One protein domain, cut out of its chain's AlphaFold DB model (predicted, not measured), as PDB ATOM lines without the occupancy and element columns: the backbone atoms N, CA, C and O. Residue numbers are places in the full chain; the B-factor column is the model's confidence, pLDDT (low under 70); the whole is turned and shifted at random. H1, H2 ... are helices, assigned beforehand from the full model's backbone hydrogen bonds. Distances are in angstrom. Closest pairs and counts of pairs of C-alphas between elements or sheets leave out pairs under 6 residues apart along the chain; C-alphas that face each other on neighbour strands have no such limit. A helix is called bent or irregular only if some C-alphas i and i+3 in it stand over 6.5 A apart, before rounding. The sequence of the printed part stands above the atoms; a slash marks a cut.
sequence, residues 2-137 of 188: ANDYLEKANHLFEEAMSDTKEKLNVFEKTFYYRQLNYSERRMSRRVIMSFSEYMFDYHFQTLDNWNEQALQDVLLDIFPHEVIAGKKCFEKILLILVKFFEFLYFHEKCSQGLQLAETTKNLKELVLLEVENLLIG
ATOM      1  N   ALA A   2      22.765  22.799 -47.430       60.84
ATOM      2  CA  ALA A   2      23.882  23.734 -47.173       60.84
ATOM      3  C   ALA A   2      23.766  24.446 -45.806       60.84
ATOM      4  O   ALA A   2      24.759  24.602 -45.106       60.84
ATOM      5  N   ASN A   3      22.537  24.783 -45.401       72.31
ATOM      6  CA  ASN A   3      22.257  25.418 -44.114       72.31
ATOM      7  C   ASN A   3      22.593  24.507 -42.914       72.31
ATOM      8  O   ASN A   3      23.217  24.951 -41.964       72.31
ATOM      9  N   ASP A   4      22.281  23.211 -42.998       78.62
ATOM     10  CA  ASP A   4      22.536  22.237 -41.927       78.62
ATOM     11  C   ASP A   4      24.037  21.980 -41.696       78.62
ATOM     12  O   ASP A   4      24.449  21.684 -40.578       78.62
ATOM     13  N   TYR A   5      24.865  22.040 -42.748       79.38
ATOM     14  CA  TYR A   5      26.320  21.897 -42.607       79.38
ATOM     15  C   TYR A   5      26.949  23.151 -42.000       79.38
ATOM     16  O   TYR A   5      27.828  23.028 -41.151       79.38
ATOM     17  N   LEU A   6      26.462  24.334 -42.389       81.69
ATOM     18  CA  LEU A   6      26.888  25.606 -41.807       81.69
ATOM     19  C   LEU A   6      26.528  25.682 -40.315       81.69
ATOM     20  O   LEU A   6      27.371  26.016 -39.492       81.69
ATOM     21  N   GLU A   7      25.302  25.300 -39.950       85.88
ATOM     22  CA  GLU A   7      24.853  25.269 -38.552       85.88
ATOM     23  C   GLU A   7      25.693  24.311 -37.697       85.88
ATOM     24  O   GLU A   7      26.058  24.644 -36.570       85.88
ATOM     25  N   LYS A   8      26.060  23.143 -38.238       86.56
ATOM     26  CA  LYS A   8      26.951  22.197 -37.548       86.56
ATOM     27  C   LYS A   8      28.365  22.740 -37.382       86.56
ATOM     28  O   LYS A   8      28.935  22.576 -36.310       86.56
ATOM     29  N   ALA A   9      28.926  23.367 -38.416       84.06
ATOM     30  CA  ALA A   9      30.255  23.966 -38.340       84.06
ATOM     31  C   ALA A   9      30.301  25.079 -37.282       84.06
ATOM     32  O   ALA A   9      31.187  25.071 -36.433       84.06
ATOM     33  N   ASN A  10      29.289  25.951 -37.262       88.75
ATOM     34  CA  ASN A  10      29.169  27.002 -36.252       88.75
ATOM     35  C   ASN A  10      29.048  26.425 -34.838       88.75
ATOM     36  O   ASN A  10      29.695  26.914 -33.924       88.75
ATOM     37  N   HIS A  11      28.265  25.360 -34.644       91.12
ATOM     38  CA  HIS A  11      28.173  24.712 -33.335       91.12
ATOM     39  C   HIS A  11      29.529  24.161 -32.866       91.12
ATOM     40  O   HIS A  11      29.879  24.310 -31.700       91.12
ATOM     41  N   LEU A  12      30.294  23.527 -33.761       91.44
ATOM     42  CA  LEU A  12      31.624  23.004 -33.434       91.44
ATOM     43  C   LEU A  12      32.614  24.125 -33.096       91.44
ATOM     44  O   LEU A  12      33.410  23.965 -32.174       91.44
ATOM     45  N   PHE A  13      32.539  25.252 -33.806       93.31
ATOM     46  CA  PHE A  13      33.334  26.439 -33.502       93.31
ATOM     47  C   PHE A  13      33.006  26.982 -32.106       93.31
ATOM     48  O   PHE A  13      33.899  27.135 -31.277       93.31
ATOM     49  N   GLU A  14      31.724  27.200 -31.803       94.44
ATOM     50  CA  GLU A  14      31.290  27.706 -30.493       94.44
ATOM     51  C   GLU A  14      31.709  26.773 -29.348       94.44
ATOM     52  O   GLU A  14      32.139  27.234 -28.290       94.44
ATOM     53  N   GLU A  15      31.637  25.457 -29.559       93.75
ATOM     54  CA  GLU A  15      32.104  24.464 -28.590       93.75
ATOM     55  C   GLU A  15      33.623  24.556 -28.368       93.75
ATOM     56  O   GLU A  15      34.073  24.632 -27.221       93.75
ATOM     57  N   ALA A  16      34.410  24.641 -29.447       93.38
ATOM     58  CA  ALA A  16      35.865  24.791 -29.381       93.38
ATOM     59  C   ALA A  16      36.289  26.093 -28.675       93.38
ATOM     60  O   ALA A  16      37.208  26.103 -27.845       93.38
ATOM     61  N   MET A  17      35.592  27.192 -28.963       96.38
ATOM     62  CA  MET A  17      35.856  28.489 -28.346       96.38
ATOM     63  C   MET A  17      35.397  28.539 -26.888       96.38
ATOM     64  O   MET A  17      36.061  29.167 -26.055       96.38
ATOM     65  N   SER A  18      34.309  27.846 -26.542       96.38
ATOM     66  CA  SER A  18      33.870  27.697 -25.154       96.38
ATOM     67  C   SER A  18      34.896  26.924 -24.325       96.38
ATOM     68  O   SER A  18      35.271  27.400 -23.250       96.38
ATOM     69  N   ASP A  19      35.408  25.796 -24.827       95.06
ATOM     70  CA  ASP A  19      36.461  25.027 -24.148       95.06
ATOM     71  C   ASP A  19      37.725  25.879 -23.942       95.06
ATOM     72  O   ASP A  19      38.204  26.043 -22.816       95.06
ATOM     73  N   THR A  20      38.190  26.557 -24.995       95.88
ATOM     74  CA  THR A  20      39.324  27.494 -24.915       95.88
ATOM     75  C   THR A  20      39.114  28.547 -23.824       95.88
ATOM     76  O   THR A  20      40.005  28.814 -23.008       95.88
ATOM     77  N   LYS A  21      37.917  29.139 -23.760       97.25
ATOM     78  CA  LYS A  21      37.560  30.149 -22.759       97.25
ATOM     79  C   LYS A  21      37.566  29.582 -21.340       97.25
ATOM     80  O   LYS A  21      38.006  30.268 -20.413       97.25
ATOM     81  N   GLU A  22      37.096  28.353 -21.148       96.75
ATOM     82  CA  GLU A  22      37.168  27.665 -19.860       96.75
ATOM     83  C   GLU A  22      38.618  27.440 -19.427       96.75
ATOM     84  O   GLU A  22      38.985  27.834 -18.312       96.75
ATOM     85  N   LYS A  23      39.472  26.922 -20.323       96.25
ATOM     86  CA  LYS A  23      40.910  26.747 -20.056       96.25
ATOM     87  C   LYS A  23      41.593  28.069 -19.726       96.25
ATOM     88  O   LYS A  23      42.374  28.135 -18.780       96.25
ATOM     89  N   LEU A  24      41.248  29.147 -20.428       97.19
ATOM     90  CA  LEU A  24      41.731  30.500 -20.143       97.19
ATOM     91  C   LEU A  24      41.347  30.987 -18.741       97.19
ATOM     92  O   LEU A  24      42.189  31.514 -18.012       97.19
ATOM     93  N   ASN A  25      40.096  30.781 -18.324       97.38
ATOM     94  CA  ASN A  25      39.634  31.179 -16.989       97.38
ATOM     95  C   ASN A  25      40.381  30.443 -15.866       97.38
ATOM     96  O   ASN A  25      40.515  30.972 -14.754       97.38
ATOM     97  N   VAL A  26      40.832  29.214 -16.130       97.56
ATOM     98  CA  VAL A  26      41.691  28.451 -15.220       97.56
ATOM     99  C   VAL A  26      43.122  28.978 -15.290       97.56
ATOM    100  O   VAL A  26      43.676  29.320 -14.242       97.56
ATOM    101  N   PHE A  27      43.684  29.125 -16.494       97.88
ATOM    102  CA  PHE A  27      45.035  29.634 -16.750       97.88
ATOM    103  C   PHE A  27      45.324  30.919 -15.970       97.88
ATOM    104  O   PHE A  27      46.326  30.979 -15.255       97.88
ATOM    105  N   GLU A  28      44.408  31.889 -16.002       97.50
ATOM    106  CA  GLU A  28      44.531  33.192 -15.324       97.50
ATOM    107  C   GLU A  28      44.688  33.105 -13.797       97.50
ATOM    108  O   GLU A  28      45.160  34.038 -13.143       97.50
ATOM    109  N   LYS A  29      44.322  31.969 -13.200       96.94
ATOM    110  CA  LYS A  29      44.445  31.717 -11.758       96.94
ATOM    111  C   LYS A  29      45.722  30.951 -11.406       96.94
ATOM    112  O   LYS A  29      46.045  30.825 -10.222       96.94
ATOM    113  N   THR A  30      46.451  30.455 -12.404       96.88
ATOM    114  CA  THR A  30      47.615  29.583 -12.215       96.88
ATOM    115  C   THR A  30      48.926  30.345 -12.036       96.88
ATOM    116  O   THR A  30      49.037  31.552 -12.256       96.88
ATOM    117  N   PHE A  31      49.963  29.604 -11.643       95.44
ATOM    118  CA  PHE A  31      51.328  30.113 -11.589       95.44
ATOM    119  C   PHE A  31      51.869  30.507 -12.973       95.44
ATOM    120  O   PHE A  31      52.571  31.507 -13.062       95.44
ATOM    121  N   TYR A  32      51.500  29.798 -14.046       96.25
ATOM    122  CA  TYR A  32      51.964  30.087 -15.410       96.25
ATOM    123  C   TYR A  32      51.559  31.491 -15.868       96.25
ATOM    124  O   TYR A  32      52.399  32.254 -16.338       96.25
ATOM    125  N   TYR A  33      50.310  31.893 -15.616       97.00
ATOM    126  CA  TYR A  33      49.858  33.262 -15.874       97.00
ATOM    127  C   TYR A  33      50.568  34.295 -14.988       97.00
ATOM    128  O   TYR A  33      50.901  35.395 -15.426       97.00
ATOM    129  N   ARG A  34      50.876  33.941 -13.734       96.31
ATOM    130  CA  ARG A  34      51.643  34.820 -12.836       96.31
ATOM    131  C   ARG A  34      53.102  35.003 -13.264       96.31
ATOM    132  O   ARG A  34      53.721  35.966 -12.822       96.31
ATOM    133  N   GLN A  35      53.651  34.133 -14.107       96.50
ATOM    134  CA  GLN A  35      54.985  34.332 -14.678       96.50
ATOM    135  C   GLN A  35      55.006  35.386 -15.788       96.50
ATOM    136  O   GLN A  35      56.063  35.956 -16.037       96.50
ATOM    137  N   LEU A  36      53.860  35.669 -16.413       97.50
ATOM    138  CA  LEU A  36      53.733  36.754 -17.380       97.50
ATOM    139  C   LEU A  36      53.822  38.112 -16.672       97.50
ATOM    140  O   LEU A  36      53.326  38.273 -15.546       97.50
ATOM    141  N   ASN A  37      54.430  39.096 -17.330       95.62
ATOM    142  CA  ASN A  37      54.429  40.484 -16.871       95.62
ATOM    143  C   ASN A  37      53.066  41.157 -17.121       95.62
ATOM    144  O   ASN A  37      52.144  40.569 -17.682       95.62
ATOM    145  N   TYR A  38      52.908  42.404 -16.668       93.44
ATOM    146  CA  TYR A  38      51.631  43.117 -16.771       93.44
ATOM    147  C   TYR A  38      51.124  43.249 -18.215       93.44
ATOM    148  O   TYR A  38      49.957  42.973 -18.470       93.44
ATOM    149  N   SER A  39      51.996  43.629 -19.154       91.50
ATOM    150  CA  SER A  39      51.634  43.813 -20.565       91.50
ATOM    151  C   SER A  39      51.206  42.485 -21.202       91.50
ATOM    152  O   SER A  39      50.129  42.396 -21.789       91.50
ATOM    153  N   GLU A  40      51.979  41.420 -20.977       96.25
ATOM    154  CA  GLU A  40      51.671  40.067 -21.457       96.25
ATOM    155  C   GLU A  40      50.342  39.540 -20.905       96.25
ATOM    156  O   GLU A  40      49.531  38.979 -21.638       96.25
ATOM    157  N   ARG A  41      50.072  39.763 -19.614       96.31
ATOM    158  CA  ARG A  41      48.812  39.363 -18.969       96.31
ATOM    159  C   ARG A  41      47.585  40.064 -19.537       96.31
ATOM    160  O   ARG A  41      46.513  39.462 -19.545       96.31
ATOM    161  N   ARG A  42      47.713  41.328 -19.958       93.56
ATOM    162  CA  ARG A  42      46.595  42.075 -20.555       93.56
ATOM    163  C   ARG A  42      46.236  41.540 -21.932       93.56
ATOM    164  O   ARG A  42      45.058  41.385 -22.232       93.56
ATOM    165  N   MET A  43      47.240  41.208 -22.737       94.06
ATOM    166  CA  MET A  43      47.010  40.692 -24.086       94.06
ATOM    167  C   MET A  43      46.728  39.184 -24.124       94.06
ATOM    168  O   MET A  43      46.161  38.710 -25.104       94.06
ATOM    169  N   SER A  44      47.078  38.418 -23.082       96.75
ATOM    170  CA  SER A  44      47.076  36.951 -23.158       96.75
ATOM    171  C   SER A  44      45.731  36.348 -23.534       96.75
ATOM    172  O   SER A  44      45.694  35.423 -24.338       96.75
ATOM    173  N   ARG A  45      44.621  36.872 -22.989       96.94
ATOM    174  CA  ARG A  45      43.282  36.377 -23.339       96.94
ATOM    175  C   ARG A  45      43.007  36.581 -24.827       96.94
ATOM    176  O   ARG A  45      42.571  35.639 -25.473       96.94
ATOM    177  N   ARG A  46      43.277  37.774 -25.366       94.94
ATOM    178  CA  ARG A  46      43.072  38.060 -26.795       94.94
ATOM    179  C   ARG A  46      43.954  37.167 -27.657       94.94
ATOM    180  O   ARG A  46      43.441  36.516 -28.549       94.94
ATOM    181  N   VAL A  47      45.244  37.075 -27.330       96.50
ATOM    182  CA  VAL A  47      46.208  36.240 -28.061       96.50
ATOM    183  C   VAL A  47      45.747  34.788 -28.126       96.50
ATOM    184  O   VAL A  47      45.669  34.230 -29.211       96.50
ATOM    185  N   ILE A  48      45.412  34.178 -26.987       97.81
ATOM    186  CA  ILE A  48      45.036  32.759 -26.930       97.81
ATOM    187  C   ILE A  48      43.688  32.513 -27.619       97.81
ATOM    188  O   ILE A  48      43.552  31.512 -28.316       97.81
ATOM    189  N   MET A  49      42.710  33.414 -27.456       96.81
ATOM    190  CA  MET A  49      41.421  33.302 -28.147       96.81
ATOM    191  C   MET A  49      41.606  33.382 -29.662       96.81
ATOM    192  O   MET A  49      41.245  32.433 -30.343       96.81
ATOM    193  N   SER A  50      42.254  34.433 -30.175       94.94
ATOM    194  CA  SER A  50      42.488  34.587 -31.617       94.94
ATOM    195  C   SER A  50      43.322  33.441 -32.183       94.94
ATOM    196  O   SER A  50      43.005  32.905 -33.234       94.94
ATOM    197  N   PHE A  51      44.353  32.987 -31.463       96.38
ATOM    198  CA  PHE A  51      45.132  31.828 -31.898       96.38
ATOM    199  C   PHE A  51      44.265  30.565 -32.005       96.38
ATOM    200  O   PHE A  51      44.413  29.793 -32.945       96.38
ATOM    201  N   SER A  52      43.332  30.371 -31.071       96.75
ATOM    202  CA  SER A  52      42.415  29.228 -31.096       96.75
ATOM    203  C   SER A  52      41.393  29.315 -32.224       96.75
ATOM    204  O   SER A  52      41.096  28.292 -32.836       96.75
ATOM    205  N   GLU A  53      40.922  30.524 -32.538       95.69
ATOM    206  CA  GLU A  53      40.085  30.790 -33.712       95.69
ATOM    207  C   GLU A  53      40.831  30.388 -34.988       95.69
ATOM    208  O   GLU A  53      40.328  29.563 -35.742       95.69
ATOM    209  N   TYR A  54      42.079  30.828 -35.176       95.75
ATOM    210  CA  TYR A  54      42.864  30.455 -36.360       95.75
ATOM    211  C   TYR A  54      43.173  28.954 -36.441       95.75
ATOM    212  O   TYR A  54      43.096  28.362 -37.520       95.75
ATOM    213  N   MET A  55      43.471  28.300 -35.315       96.44
ATOM    214  CA  MET A  55      43.651  26.842 -35.286       96.44
ATOM    215  C   MET A  55      42.380  26.099 -35.723       96.44
ATOM    216  O   MET A  55      42.461  25.058 -36.385       96.44
ATOM    217  N   PHE A  56      41.203  26.626 -35.385       95.12
ATOM    218  CA  PHE A  56      39.937  26.056 -35.825       95.12
ATOM    219  C   PHE A  56      39.632  26.394 -37.290       95.12
ATOM    220  O   PHE A  56      39.344  25.491 -38.070       95.12
ATOM    221  N   ASP A  57      39.742  27.655 -37.690       93.44
ATOM    222  CA  ASP A  57      39.341  28.116 -39.022       93.44
ATOM    223  C   ASP A  57      40.201  27.512 -40.136       93.44
ATOM    224  O   ASP A  57      39.685  27.136 -41.192       93.44
ATOM    225  N   TYR A  58      41.507  27.366 -39.896       94.06
ATOM    226  CA  TYR A  58      42.449  26.901 -40.916       94.06
ATOM    227  C   TYR A  58      42.743  25.402 -40.831       94.06
ATOM    228  O   TYR A  58      43.025  24.773 -41.853       94.06
ATOM    229  N   HIS A  59      42.642  24.801 -39.640       95.38
ATOM    230  CA  HIS A  59      42.994  23.392 -39.439       95.38
ATOM    231  C   HIS A  59      41.881  22.534 -38.829       95.38
ATOM    232  O   HIS A  59      42.071  21.323 -38.700       95.38
ATOM    233  N   PHE A  60      40.725  23.110 -38.480       94.56
ATOM    234  CA  PHE A  60      39.624  22.434 -37.779       94.56
ATOM    235  C   PHE A  60      40.079  21.722 -36.494       94.56
ATOM    236  O   PHE A  60      39.570  20.654 -36.144       94.56
ATOM    237  N   GLN A  61      41.060  22.297 -35.786       95.00
ATOM    238  CA  GLN A  61      41.612  21.702 -34.570       95.00
ATOM    239  C   GLN A  61      41.086  22.394 -33.315       95.00
ATOM    240  O   GLN A  61      41.287  23.586 -33.094       95.00
ATOM    241  N   THR A  62      40.474  21.599 -32.439       92.75
ATOM    242  CA  THR A  62      40.218  21.985 -31.049       92.75
ATOM    243  C   THR A  62      41.496  21.874 -30.221       92.75
ATOM    244  O   THR A  62      42.439  21.195 -30.625       92.75
ATOM    245  N   LEU A  63      41.524  22.507 -29.050       92.19
ATOM    246  CA  LEU A  63      42.703  22.618 -28.187       92.19
ATOM    247  C   LEU A  63      43.374  21.262 -27.877       92.19
ATOM    248  O   LEU A  63      44.598  21.129 -27.961       92.19
ATOM    249  N   ASP A  64      42.577  20.224 -27.621       90.62
ATOM    250  CA  ASP A  64      43.067  18.858 -27.377       90.62
ATOM    251  C   ASP A  64      43.652  18.164 -28.620       90.62
ATOM    252  O   ASP A  64      44.356  17.163 -28.487       90.62
ATOM    253  N   ASN A  65      43.409  18.703 -29.815       93.56
ATOM    254  CA  ASN A  65      43.860  18.163 -31.098       93.56
ATOM    255  C   ASN A  65      44.998  18.969 -31.740       93.56
ATOM    256  O   ASN A  65      45.458  18.598 -32.824       93.56
ATOM    257  N   TRP A  66      45.449  20.056 -31.104       95.88
ATOM    258  CA  TRP A  66      46.539  20.879 -31.630       95.88
ATOM    259  C   TRP A  66      47.802  20.052 -31.853       95.88
ATOM    260  O   TRP A  66      48.216  19.273 -30.994       95.88
ATOM    261  N   ASN A  67      48.438  20.245 -33.004       96.38
ATOM    262  CA  ASN A  67      49.697  19.592 -33.343       96.38
ATOM    263  C   ASN A  67      50.725  20.582 -33.895       96.38
ATOM    264  O   ASN A  67      50.409  21.730 -34.199       96.38
ATOM    265  N   GLU A  68      51.971  20.123 -34.007       96.88
ATOM    266  CA  GLU A  68      53.101  20.949 -34.439       96.88
ATOM    267  C   GLU A  68      52.925  21.534 -35.837       96.88
ATOM    268  O   GLU A  68      53.275  22.688 -36.042       96.88
ATOM    269  N   GLN A  69      52.383  20.759 -36.784       96.44
ATOM    270  CA  GLN A  69      52.241  21.211 -38.167       96.44
ATOM    271  C   GLN A  69      51.272  22.391 -38.244       96.44
ATOM    272  O   GLN A  69      51.626  23.435 -38.774       96.44
ATOM    273  N   ALA A  70      50.085  22.252 -37.652       96.81
ATOM    274  CA  ALA A  70      49.111  23.340 -37.620       96.81
ATOM    275  C   ALA A  70      49.617  24.541 -36.809       96.81
ATOM    276  O   ALA A  70      49.418  25.682 -37.210       96.81
ATOM    277  N   LEU A  71      50.327  24.304 -35.700       97.31
ATOM    278  CA  LEU A  71      50.964  25.376 -34.934       97.31
ATOM    279  C   LEU A  71      51.971  26.157 -35.792       97.31
ATOM    280  O   LEU A  71      52.007  27.382 -35.716       97.31
ATOM    281  N   GLN A  72      52.799  25.455 -36.568       97.25
ATOM    282  CA  GLN A  72      53.797  26.060 -37.441       97.25
ATOM    283  C   GLN A  72      53.138  26.874 -38.556       97.25
ATOM    284  O   GLN A  72      53.508  28.032 -38.738       97.25
ATOM    285  N   ASP A  73      52.157  26.289 -39.246       96.69
ATOM    286  CA  ASP A  73      51.410  26.949 -40.318       96.69
ATOM    287  C   ASP A  73      50.731  28.225 -39.782       96.69
ATOM    288  O   ASP A  73      50.881  29.308 -40.348       96.69
ATOM    289  N   VAL A  74      50.069  28.152 -38.618       96.69
ATOM    290  CA  VAL A  74      49.451  29.337 -38.005       96.69
ATOM    291  C   VAL A  74      50.497  30.369 -37.589       96.69
ATOM    292  O   VAL A  74      50.314  31.548 -37.871       96.69
ATOM    293  N   LEU A  75      51.594  29.973 -36.938       96.50
ATOM    294  CA  LEU A  75      52.600  30.923 -36.444       96.50
ATOM    295  C   LEU A  75      53.400  31.624 -37.543       96.50
ATOM    296  O   LEU A  75      53.870  32.734 -37.298       96.50
ATOM    297  N   LEU A  76      53.601  30.983 -38.695       95.19
ATOM    298  CA  LEU A  76      54.410  31.530 -39.787       95.19
ATOM    299  C   LEU A  76      53.556  32.187 -40.869       95.19
ATOM    300  O   LEU A  76      53.895  33.277 -41.318       95.19
ATOM    301  N   ASP A  77      52.441  31.567 -41.251       91.94
ATOM    302  CA  ASP A  77      51.723  31.961 -42.464       91.94
ATOM    303  C   ASP A  77      50.424  32.717 -42.174       91.94
ATOM    304  O   ASP A  77      50.014  33.547 -42.982       91.94
ATOM    305  N   ILE A  78      49.771  32.485 -41.033       91.75
ATOM    306  CA  ILE A  78      48.452  33.080 -40.747       91.75
ATOM    307  C   ILE A  78      48.586  34.235 -39.758       91.75
ATOM    308  O   ILE A  78      48.289  35.384 -40.071       91.75
ATOM    309  N   PHE A  79      49.087  33.952 -38.561       88.38
ATOM    310  CA  PHE A  79      49.111  34.901 -37.452       88.38
ATOM    311  C   PHE A  79      49.900  36.188 -37.759       88.38
ATOM    312  O   PHE A  79      49.395  37.265 -37.437       88.38
ATOM    313  N   PRO A  80      51.085  36.137 -38.407       89.62
ATOM    314  CA  PRO A  80      51.825  37.340 -38.803       89.62
ATOM    315  C   PRO A  80      51.098  38.233 -39.814       89.62
ATOM    316  O   PRO A  80      51.312  39.442 -39.816       89.62
ATOM    317  N   HIS A  81      50.235  37.656 -40.652       86.94
ATOM    318  CA  HIS A  81      49.476  38.392 -41.664       86.94
ATOM    319  C   HIS A  81      48.189  38.997 -41.098       86.94
ATOM    320  O   HIS A  81      47.787  40.084 -41.502       86.94
ATOM    321  N   GLU A  82      47.560  38.311 -40.144       86.12
ATOM    322  CA  GLU A  82      46.318  38.766 -39.519       86.12
ATOM    323  C   GLU A  82      46.556  39.763 -38.371       86.12
ATOM    324  O   GLU A  82      45.701  40.598 -38.069       86.12
ATOM    325  N   VAL A  83      47.725  39.708 -37.720       84.69
ATOM    326  CA  VAL A  83      48.090  40.600 -36.613       84.69
ATOM    327  C   VAL A  83      49.210  41.535 -37.045       84.69
ATOM    328  O   VAL A  83      50.392  41.209 -36.939       84.69
ATOM    329  N   ILE A  84      48.839  42.743 -37.468       83.38
ATOM    330  CA  ILE A  84      49.813  43.760 -37.862       83.38
ATOM    331  C   ILE A  84      50.438  44.396 -36.614       83.38
ATOM    332  O   ILE A  84      49.914  45.343 -36.027       83.38
ATOM    333  N   ALA A  85      51.571  43.844 -36.185       88.88
ATOM    334  CA  ALA A  85      52.323  44.328 -35.036       88.88
ATOM    335  C   ALA A  85      53.826  44.078 -35.210       88.88
ATOM    336  O   ALA A  85      54.246  43.156 -35.900       88.88
ATOM    337  N   GLY A  86      54.655  44.882 -34.543       89.38
ATOM    338  CA  GLY A  86      56.111  44.747 -34.618       89.38
ATOM    339  C   GLY A  86      56.676  43.568 -33.814       89.38
ATOM    340  O   GLY A  86      56.007  42.980 -32.959       89.38
ATOM    341  N   LYS A  87      57.975  43.292 -34.006       93.44
ATOM    342  CA  LYS A  87      58.720  42.221 -33.309       93.44
ATOM    343  C   LYS A  87      58.493  42.195 -31.798       93.44
ATOM    344  O   LYS A  87      58.235  41.136 -31.243       93.44
ATOM    345  N   LYS A  88      58.547  43.356 -31.132       91.94
ATOM    346  CA  LYS A  88      58.364  43.468 -29.670       91.94
ATOM    347  C   LYS A  88      57.017  42.906 -29.206       91.94
ATOM    348  O   LYS A  88      56.932  42.327 -28.126       91.94
ATOM    349  N   CYS A  89      55.965  43.087 -30.005       93.19
ATOM    350  CA  CYS A  89      54.651  42.522 -29.722       93.19
ATOM    351  C   CYS A  89      54.675  41.002 -29.922       93.19
ATOM    352  O   CYS A  89      54.281  40.258 -29.024       93.19
ATOM    353  N   PHE A  90      55.224  40.529 -31.044       95.25
ATOM    354  CA  PHE A  90      55.333  39.095 -31.330       95.25
ATOM    355  C   PHE A  90      56.190  38.328 -30.317       95.25
ATOM    356  O   PHE A  90      55.854  37.201 -29.964       95.25
ATOM    357  N   GLU A  91      57.234  38.935 -29.755       96.56
ATOM    358  CA  GLU A  91      57.996  38.325 -28.661       96.56
ATOM    359  C   GLU A  91      57.122  38.021 -27.438       96.56
ATOM    360  O   GLU A  91      57.221  36.934 -26.859       96.56
ATOM    361  N   LYS A  92      56.237  38.954 -27.064       96.69
ATOM    362  CA  LYS A  92      55.288  38.759 -25.960       96.69
ATOM    363  C   LYS A  92      54.238  37.707 -26.317       96.69
ATOM    364  O   LYS A  92      53.950  36.844 -25.491       96.69
ATOM    365  N   ILE A  93      53.714  37.736 -27.545       96.62
ATOM    366  CA  ILE A  93      52.750  36.748 -28.064       96.62
ATOM    367  C   ILE A  93      53.323  35.332 -27.957       96.62
ATOM    368  O   ILE A  93      52.701  34.458 -27.354       96.62
ATOM    369  N   LEU A  94      54.537  35.112 -28.463       97.88
ATOM    370  CA  LEU A  94      55.200  33.808 -28.412       97.88
ATOM    371  C   LEU A  94      55.436  33.350 -26.968       97.88
ATOM    372  O   LEU A  94      55.208  32.183 -26.644       97.88
ATOM    373  N   LEU A  95      55.841  34.258 -26.073       98.06
ATOM    374  CA  LEU A  95      56.016  33.934 -24.656       98.06
ATOM    375  C   LEU A  95      54.695  33.532 -23.983       98.06
ATOM    376  O   LEU A  95      54.670  32.583 -23.195       98.06
ATOM    377  N   ILE A  96      53.597  34.221 -24.298       98.38
ATOM    378  CA  ILE A  96      52.258  33.884 -23.805       98.38
ATOM    379  C   ILE A  96      51.855  32.486 -24.259       98.38
ATOM    380  O   ILE A  96      51.430  31.690 -23.422       98.38
ATOM    381  N   LEU A  97      52.019  32.181 -25.549       98.38
ATOM    382  CA  LEU A  97      51.684  30.871 -26.107       98.38
ATOM    383  C   LEU A  97      52.499  29.768 -25.432       98.38
ATOM    384  O   LEU A  97      51.926  28.800 -24.941       98.38
ATOM    385  N   VAL A  98      53.811  29.965 -25.271       98.44
ATOM    386  CA  VAL A  98      54.675  29.045 -24.514       98.44
ATOM    387  C   VAL A  98      54.136  28.793 -23.105       98.44
ATOM    388  O   VAL A  98      54.054  27.644 -22.672       98.44
ATOM    389  N   LYS A  99      53.758  29.848 -22.372       98.38
ATOM    390  CA  LYS A  99      53.251  29.706 -20.999       98.38
ATOM    391  C   LYS A  99      51.892  29.031 -20.942       98.38
ATOM    392  O   LYS A  99      51.635  28.274 -20.005       98.38
ATOM    393  N   PHE A 100      51.049  29.280 -21.932       98.38
ATOM    394  CA  PHE A 100      49.770  28.606 -22.064       98.38
ATOM    395  C   PHE A 100      49.955  27.114 -22.365       98.38
ATOM    396  O   PHE A 100      49.352  26.282 -21.698       98.38
ATOM    397  N   PHE A 101      50.865  26.754 -23.267       98.31
ATOM    398  CA  PHE A 101      51.188  25.363 -23.590       98.31
ATOM    399  C   PHE A 101      51.806  24.591 -22.420       98.31
ATOM    400  O   PHE A 101      51.420  23.450 -22.154       98.31
ATOM    401  N   GLU A 102      52.696  25.230 -21.656       97.62
ATOM    402  CA  GLU A 102      53.205  24.675 -20.398       97.62
ATOM    403  C   GLU A 102      52.052  24.433 -19.401       97.62
ATOM    404  O   GLU A 102      51.971  23.361 -18.794       97.62
ATOM    405  N   PHE A 103      51.117  25.380 -19.271       97.62
ATOM    406  CA  PHE A 103      49.910  25.212 -18.456       97.62
ATOM    407  C   PHE A 103      49.049  24.026 -18.919       97.62
ATOM    408  O   PHE A 103      48.677  23.194 -18.089       97.62
ATOM    409  N   LEU A 104      48.769  23.916 -20.219       96.44
ATOM    410  CA  LEU A 104      47.945  22.838 -20.768       96.44
ATOM    411  C   LEU A 104      48.532  21.460 -20.462       96.44
ATOM    412  O   LEU A 104      47.810  20.546 -20.072       96.44
ATOM    413  N   TYR A 105      49.852  21.318 -20.552       96.25
ATOM    414  CA  TYR A 105      50.504  20.057 -20.219       96.25
ATOM    415  C   TYR A 105      50.442  19.737 -18.722       96.25
ATOM    416  O   TYR A 105      49.972  18.673 -18.321       96.25
ATOM    417  N   PHE A 106      50.930  20.645 -17.874       94.75
ATOM    418  CA  PHE A 106      51.128  20.340 -16.455       94.75
ATOM    419  C   PHE A 106      49.838  20.388 -15.631       94.75
ATOM    420  O   PHE A 106      49.743  19.689 -14.620       94.75
ATOM    421  N   HIS A 107      48.866  21.214 -16.026       92.69
ATOM    422  CA  HIS A 107      47.618  21.411 -15.287       92.69
ATOM    423  C   HIS A 107      46.442  20.672 -15.931       92.69
ATOM    424  O   HIS A 107      45.733  19.936 -15.244       92.69
ATOM    425  N   GLU A 108      46.263  20.822 -17.246       92.38
ATOM    426  CA  GLU A 108      45.124  20.243 -17.976       92.38
ATOM    427  C   GLU A 108      45.404  18.838 -18.523       92.38
ATOM    428  O   GLU A 108      44.479  18.148 -18.945       92.38
ATOM    429  N   LYS A 109      46.656  18.367 -18.429       90.88
ATOM    430  CA  LYS A 109      47.112  17.046 -18.897       90.88
ATOM    431  C   LYS A 109      46.969  16.842 -20.410       90.88
ATOM    432  O   LYS A 109      46.919  15.697 -20.860       90.88
ATOM    433  N   CYS A 110      46.969  17.918 -21.195       91.25
ATOM    434  CA  CYS A 110      47.059  17.841 -22.651       91.25
ATOM    435  C   CYS A 110      48.478  17.388 -23.030       91.25
ATOM    436  O   CYS A 110      49.447  18.140 -22.886       91.25
ATOM    437  N   SER A 111      48.626  16.140 -23.483       90.25
ATOM    438  CA  SER A 111      49.929  15.484 -23.685       90.25
ATOM    439  C   SER A 111      50.868  16.218 -24.645       90.25
ATOM    440  O   SER A 111      52.083  16.170 -24.471       90.25
ATOM    441  N   GLN A 112      50.307  16.923 -25.624       93.44
ATOM    442  CA  GLN A 112      51.017  17.688 -26.643       93.44
ATOM    443  C   GLN A 112      51.559  19.032 -26.138       93.44
ATOM    444  O   GLN A 112      52.374  19.644 -26.817       93.44
ATOM    445  N   GLY A 113      51.134  19.520 -24.965       95.06
ATOM    446  CA  GLY A 113      51.436  20.893 -24.542       95.06
ATOM    447  C   GLY A 113      52.937  21.201 -24.476       95.06
ATOM    448  O   GLY A 113      53.371  22.233 -24.974       95.06
ATOM    449  N   LEU A 114      53.777  20.296 -23.957       96.06
ATOM    450  CA  LEU A 114      55.232  20.528 -23.957       96.06
ATOM    451  C   LEU A 114      55.829  20.571 -25.363       96.06
ATOM    452  O   LEU A 114      56.698  21.398 -25.624       96.06
ATOM    453  N   GLN A 115      55.343  19.707 -26.249       97.19
ATOM    454  CA  GLN A 115      55.783  19.644 -27.635       97.19
ATOM    455  C   GLN A 115      55.442  20.951 -28.367       97.19
ATOM    456  O   GLN A 115      56.308  21.556 -28.991       97.19
ATOM    457  N   LEU A 116      54.219  21.462 -28.193       97.94
ATOM    458  CA  LEU A 116      53.813  22.763 -28.732       97.94
ATOM    459  C   LEU A 116      54.665  23.907 -28.162       97.94
ATOM    460  O   LEU A 116      55.139  24.753 -28.916       97.94
ATOM    461  N   ALA A 117      54.930  23.908 -26.849       97.94
ATOM    462  CA  ALA A 117      55.775  24.918 -26.210       97.94
ATOM    463  C   ALA A 117      57.212  24.922 -26.754       97.94
ATOM    464  O   ALA A 117      57.809  25.988 -26.920       97.94
ATOM    465  N   GLU A 118      57.786  23.746 -27.000       97.88
ATOM    466  CA  GLU A 118      59.121  23.600 -27.579       97.88
ATOM    467  C   GLU A 118      59.148  24.070 -29.036       97.88
ATOM    468  O   GLU A 118      60.004  24.878 -29.400       97.88
ATOM    469  N   THR A 119      58.158  23.678 -29.836       98.00
ATOM    470  CA  THR A 119      58.018  24.135 -31.223       98.00
ATOM    471  C   THR A 119      57.878  25.654 -31.310       98.00
ATOM    472  O   THR A 119      58.604  26.282 -32.077       98.00
ATOM    473  N   THR A 120      57.061  26.290 -30.462       98.00
ATOM    474  CA  THR A 120      56.971  27.763 -30.413       98.00
ATOM    475  C   THR A 120      58.314  28.419 -30.077       98.00
ATOM    476  O   THR A 120      58.671  29.428 -30.683       98.00
ATOM    477  N   LYS A 121      59.091  27.852 -29.139       98.00
ATOM    478  CA  LYS A 121      60.435  28.363 -28.805       98.00
ATOM    479  C   LYS A 121      61.389  28.239 -29.993       98.00
ATOM    480  O   LYS A 121      62.120  29.184 -30.276       98.00
ATOM    481  N   ASN A 122      61.356  27.107 -30.692       97.81
ATOM    482  CA  ASN A 122      62.226  26.828 -31.835       97.81
ATOM    483  C   ASN A 122      61.887  27.693 -33.056       97.81
ATOM    484  O   ASN A 122      62.786  28.095 -33.792       97.81
ATOM    485  N   LEU A 123      60.608  28.020 -33.246       97.19
ATOM    486  CA  LEU A 123      60.142  28.877 -34.337       97.19
ATOM    487  C   LEU A 123      60.342  30.374 -34.069       97.19
ATOM    488  O   LEU A 123      60.187  31.160 -34.999       97.19
ATOM    489  N   LYS A 124      60.708  30.783 -32.843       97.38
ATOM    490  CA  LYS A 124      60.770  32.198 -32.440       97.38
ATOM    491  C   LYS A 124      61.490  33.078 -33.462       97.38
ATOM    492  O   LYS A 124      60.921  34.059 -33.924       97.38
ATOM    493  N   GLU A 125      62.728  32.740 -33.808       97.62
ATOM    494  CA  GLU A 125      63.538  33.583 -34.697       97.62
ATOM    495  C   GLU A 125      62.965  33.649 -36.120       97.62
ATOM    496  O   GLU A 125      63.041  34.694 -36.760       97.62
ATOM    497  N   LEU A 126      62.339  32.567 -36.596       97.31
ATOM    498  CA  LEU A 126      61.687  32.536 -37.908       97.31
ATOM    499  C   LEU A 126      60.436  33.415 -37.931       97.31
ATOM    500  O   LEU A 126      60.289  34.223 -38.839       97.31
ATOM    501  N   VAL A 127      59.585  33.320 -36.904       96.62
ATOM    502  CA  VAL A 127      58.389  34.168 -36.770       96.62
ATOM    503  C   VAL A 127      58.783  35.645 -36.719       96.62
ATOM    504  O   VAL A 127      58.188  36.473 -37.398       96.62
ATOM    505  N   LEU A 128      59.809  35.994 -35.936       96.56
ATOM    506  CA  LEU A 128      60.253  37.386 -35.820       96.56
ATOM    507  C   LEU A 128      60.874  37.923 -37.112       96.56
ATOM    508  O   LEU A 128      60.726  39.113 -37.394       96.56
ATOM    509  N   LEU A 129      61.573  37.079 -37.872       96.00
ATOM    510  CA  LEU A 129      62.083  37.439 -39.193       96.00
ATOM    511  C   LEU A 129      60.934  37.665 -40.181       96.00
ATOM    512  O   LEU A 129      60.960  38.646 -40.918       96.00
ATOM    513  N   GLU A 130      59.918  36.802 -40.165       94.44
ATOM    514  CA  GLU A 130      58.754  36.938 -41.042       94.44
ATOM    515  C   GLU A 130      57.985  38.231 -40.759       94.44
ATOM    516  O   GLU A 130      57.764  39.030 -41.663       94.44
ATOM    517  N   VAL A 131      57.697  38.514 -39.487       93.50
ATOM    518  CA  VAL A 131      57.056  39.770 -39.060       93.50
ATOM    519  C   VAL A 131      57.846  41.000 -39.516       93.50
ATOM    520  O   VAL A 131      57.261  42.007 -39.906       93.50
ATOM    521  N   GLU A 132      59.180  40.947 -39.482       93.75
ATOM    522  CA  GLU A 132      60.003  42.037 -40.012       93.75
ATOM    523  C   GLU A 132      59.821  42.204 -41.513       93.75
ATOM    524  O   GLU A 132      59.578  43.315 -41.979       93.75
ATOM    525  N   ASN A 133      59.911  41.104 -42.262       93.38
ATOM    526  CA  ASN A 133      59.784  41.113 -43.713       93.38
ATOM    527  C   ASN A 133      58.422  41.650 -44.160       93.38
ATOM    528  O   ASN A 133      58.370  42.423 -45.115       93.38
ATOM    529  N   LEU A 134      57.350  41.299 -43.443       91.38
ATOM    530  CA  LEU A 134      55.993  41.778 -43.716       91.38
ATOM    531  C   LEU A 134      55.819  43.281 -43.477       91.38
ATOM    532  O   LEU A 134      54.962  43.899 -44.101       91.38
ATOM    533  N   LEU A 135      56.627  43.877 -42.598       89.94
ATOM    534  CA  LEU A 135      56.547  45.299 -42.265       89.94
ATOM    535  C   LEU A 135      57.482  46.175 -43.111       89.94
ATOM    536  O   LEU A 135      57.255  47.377 -43.241       89.94
ATOM    537  N   ILE A 136      58.548  45.627 -43.698       91.06
ATOM    538  CA  ILE A 136      59.526  46.442 -44.433       91.06
ATOM    539  C   ILE A 136      58.856  47.214 -45.582       91.06
ATOM    540  O   ILE A 136      58.347  46.645 -46.544       91.06
ATOM    541  N   GLY A 137      58.941  48.545 -45.505       87.62
ATOM    542  CA  GLY A 137      58.449  49.448 -46.545       87.62
ATOM    543  C   GLY A 137      56.926  49.574 -46.611       87.62
ATOM    544  O   GLY A 137      56.422  50.083 -47.615       87.62
TER     545      GLY A 137
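This is residues 2 to 137 of the 188 residues of an uncharacterized protein of Melissococcus sp. OM08-11BH (UniProt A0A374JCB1). H3 and H5 cross almost at right angles in the core, with H4 and the two arms of bent H6 packed round them. Long H1 packs along H3 with residues 13 to 24, while residues 2 to 8 stick out. The printed part has 136 residues with six named helices, H1 to H6 in order, and no named strand, all helix; it is compact, with a radius of gyration of the C-alphas of 14.9 A and spans of 44 by 38 by 25 A.

Start at H1, residues 2 to 27, which touches H3, residues 38 to 59, opposite ways at a shallow tilt of 28 degrees; the closest C-alphas are Leu 24 and Arg 45, 6.9 A. H2, residues 31 to 35, touches H5, residues 87 to 106, closest at C-alphas 32 and 99, 5.7 A. H3 touches H5 about perpendicular, 76 degrees, closest at C-alphas 40 and 92, 5.9 A. H4, residues 68 to 82, touches H3, closest at C-alphas 70 and 59, 6.4 A. H6, residues 113 to 135, was assigned as one helix by its hydrogen bonds but is bent, C-alphas 122 and 125 being 7.5 A apart; its arms are H6a, to 122, and H6b, from 125. H5 and H6a form a hairpin, closest at C-alphas 105 and 113, 4.5 A. H6b touches H4, closest at C-alphas 127 and 76, 5.6 A. Every O i to N i+4 pair is within hydrogen-bond range in H1, H2, H6a and H6b; in H3 16 of 18 are, in H4 8 of 11, in H5 15 of 16.

Find C-alpha 2 at (23.882, 23.734, -47.173); H1 runs 37.5 A from there. H3 spans 31.3 A and is irregular, C-alphas 42 and 45 being 7.2 A apart; H4 only just is, with 6.7 A between C-alphas 76 and 79. H5 spans 28.6 A, and H6b ends at C-alpha 135, (56.547, 45.299, -42.265).

The farthest C-alphas, Ala 2 and Gln 35, are 46.2 A apart. The printed part has no cut and no long link; only residue 2 has pLDDT under 70.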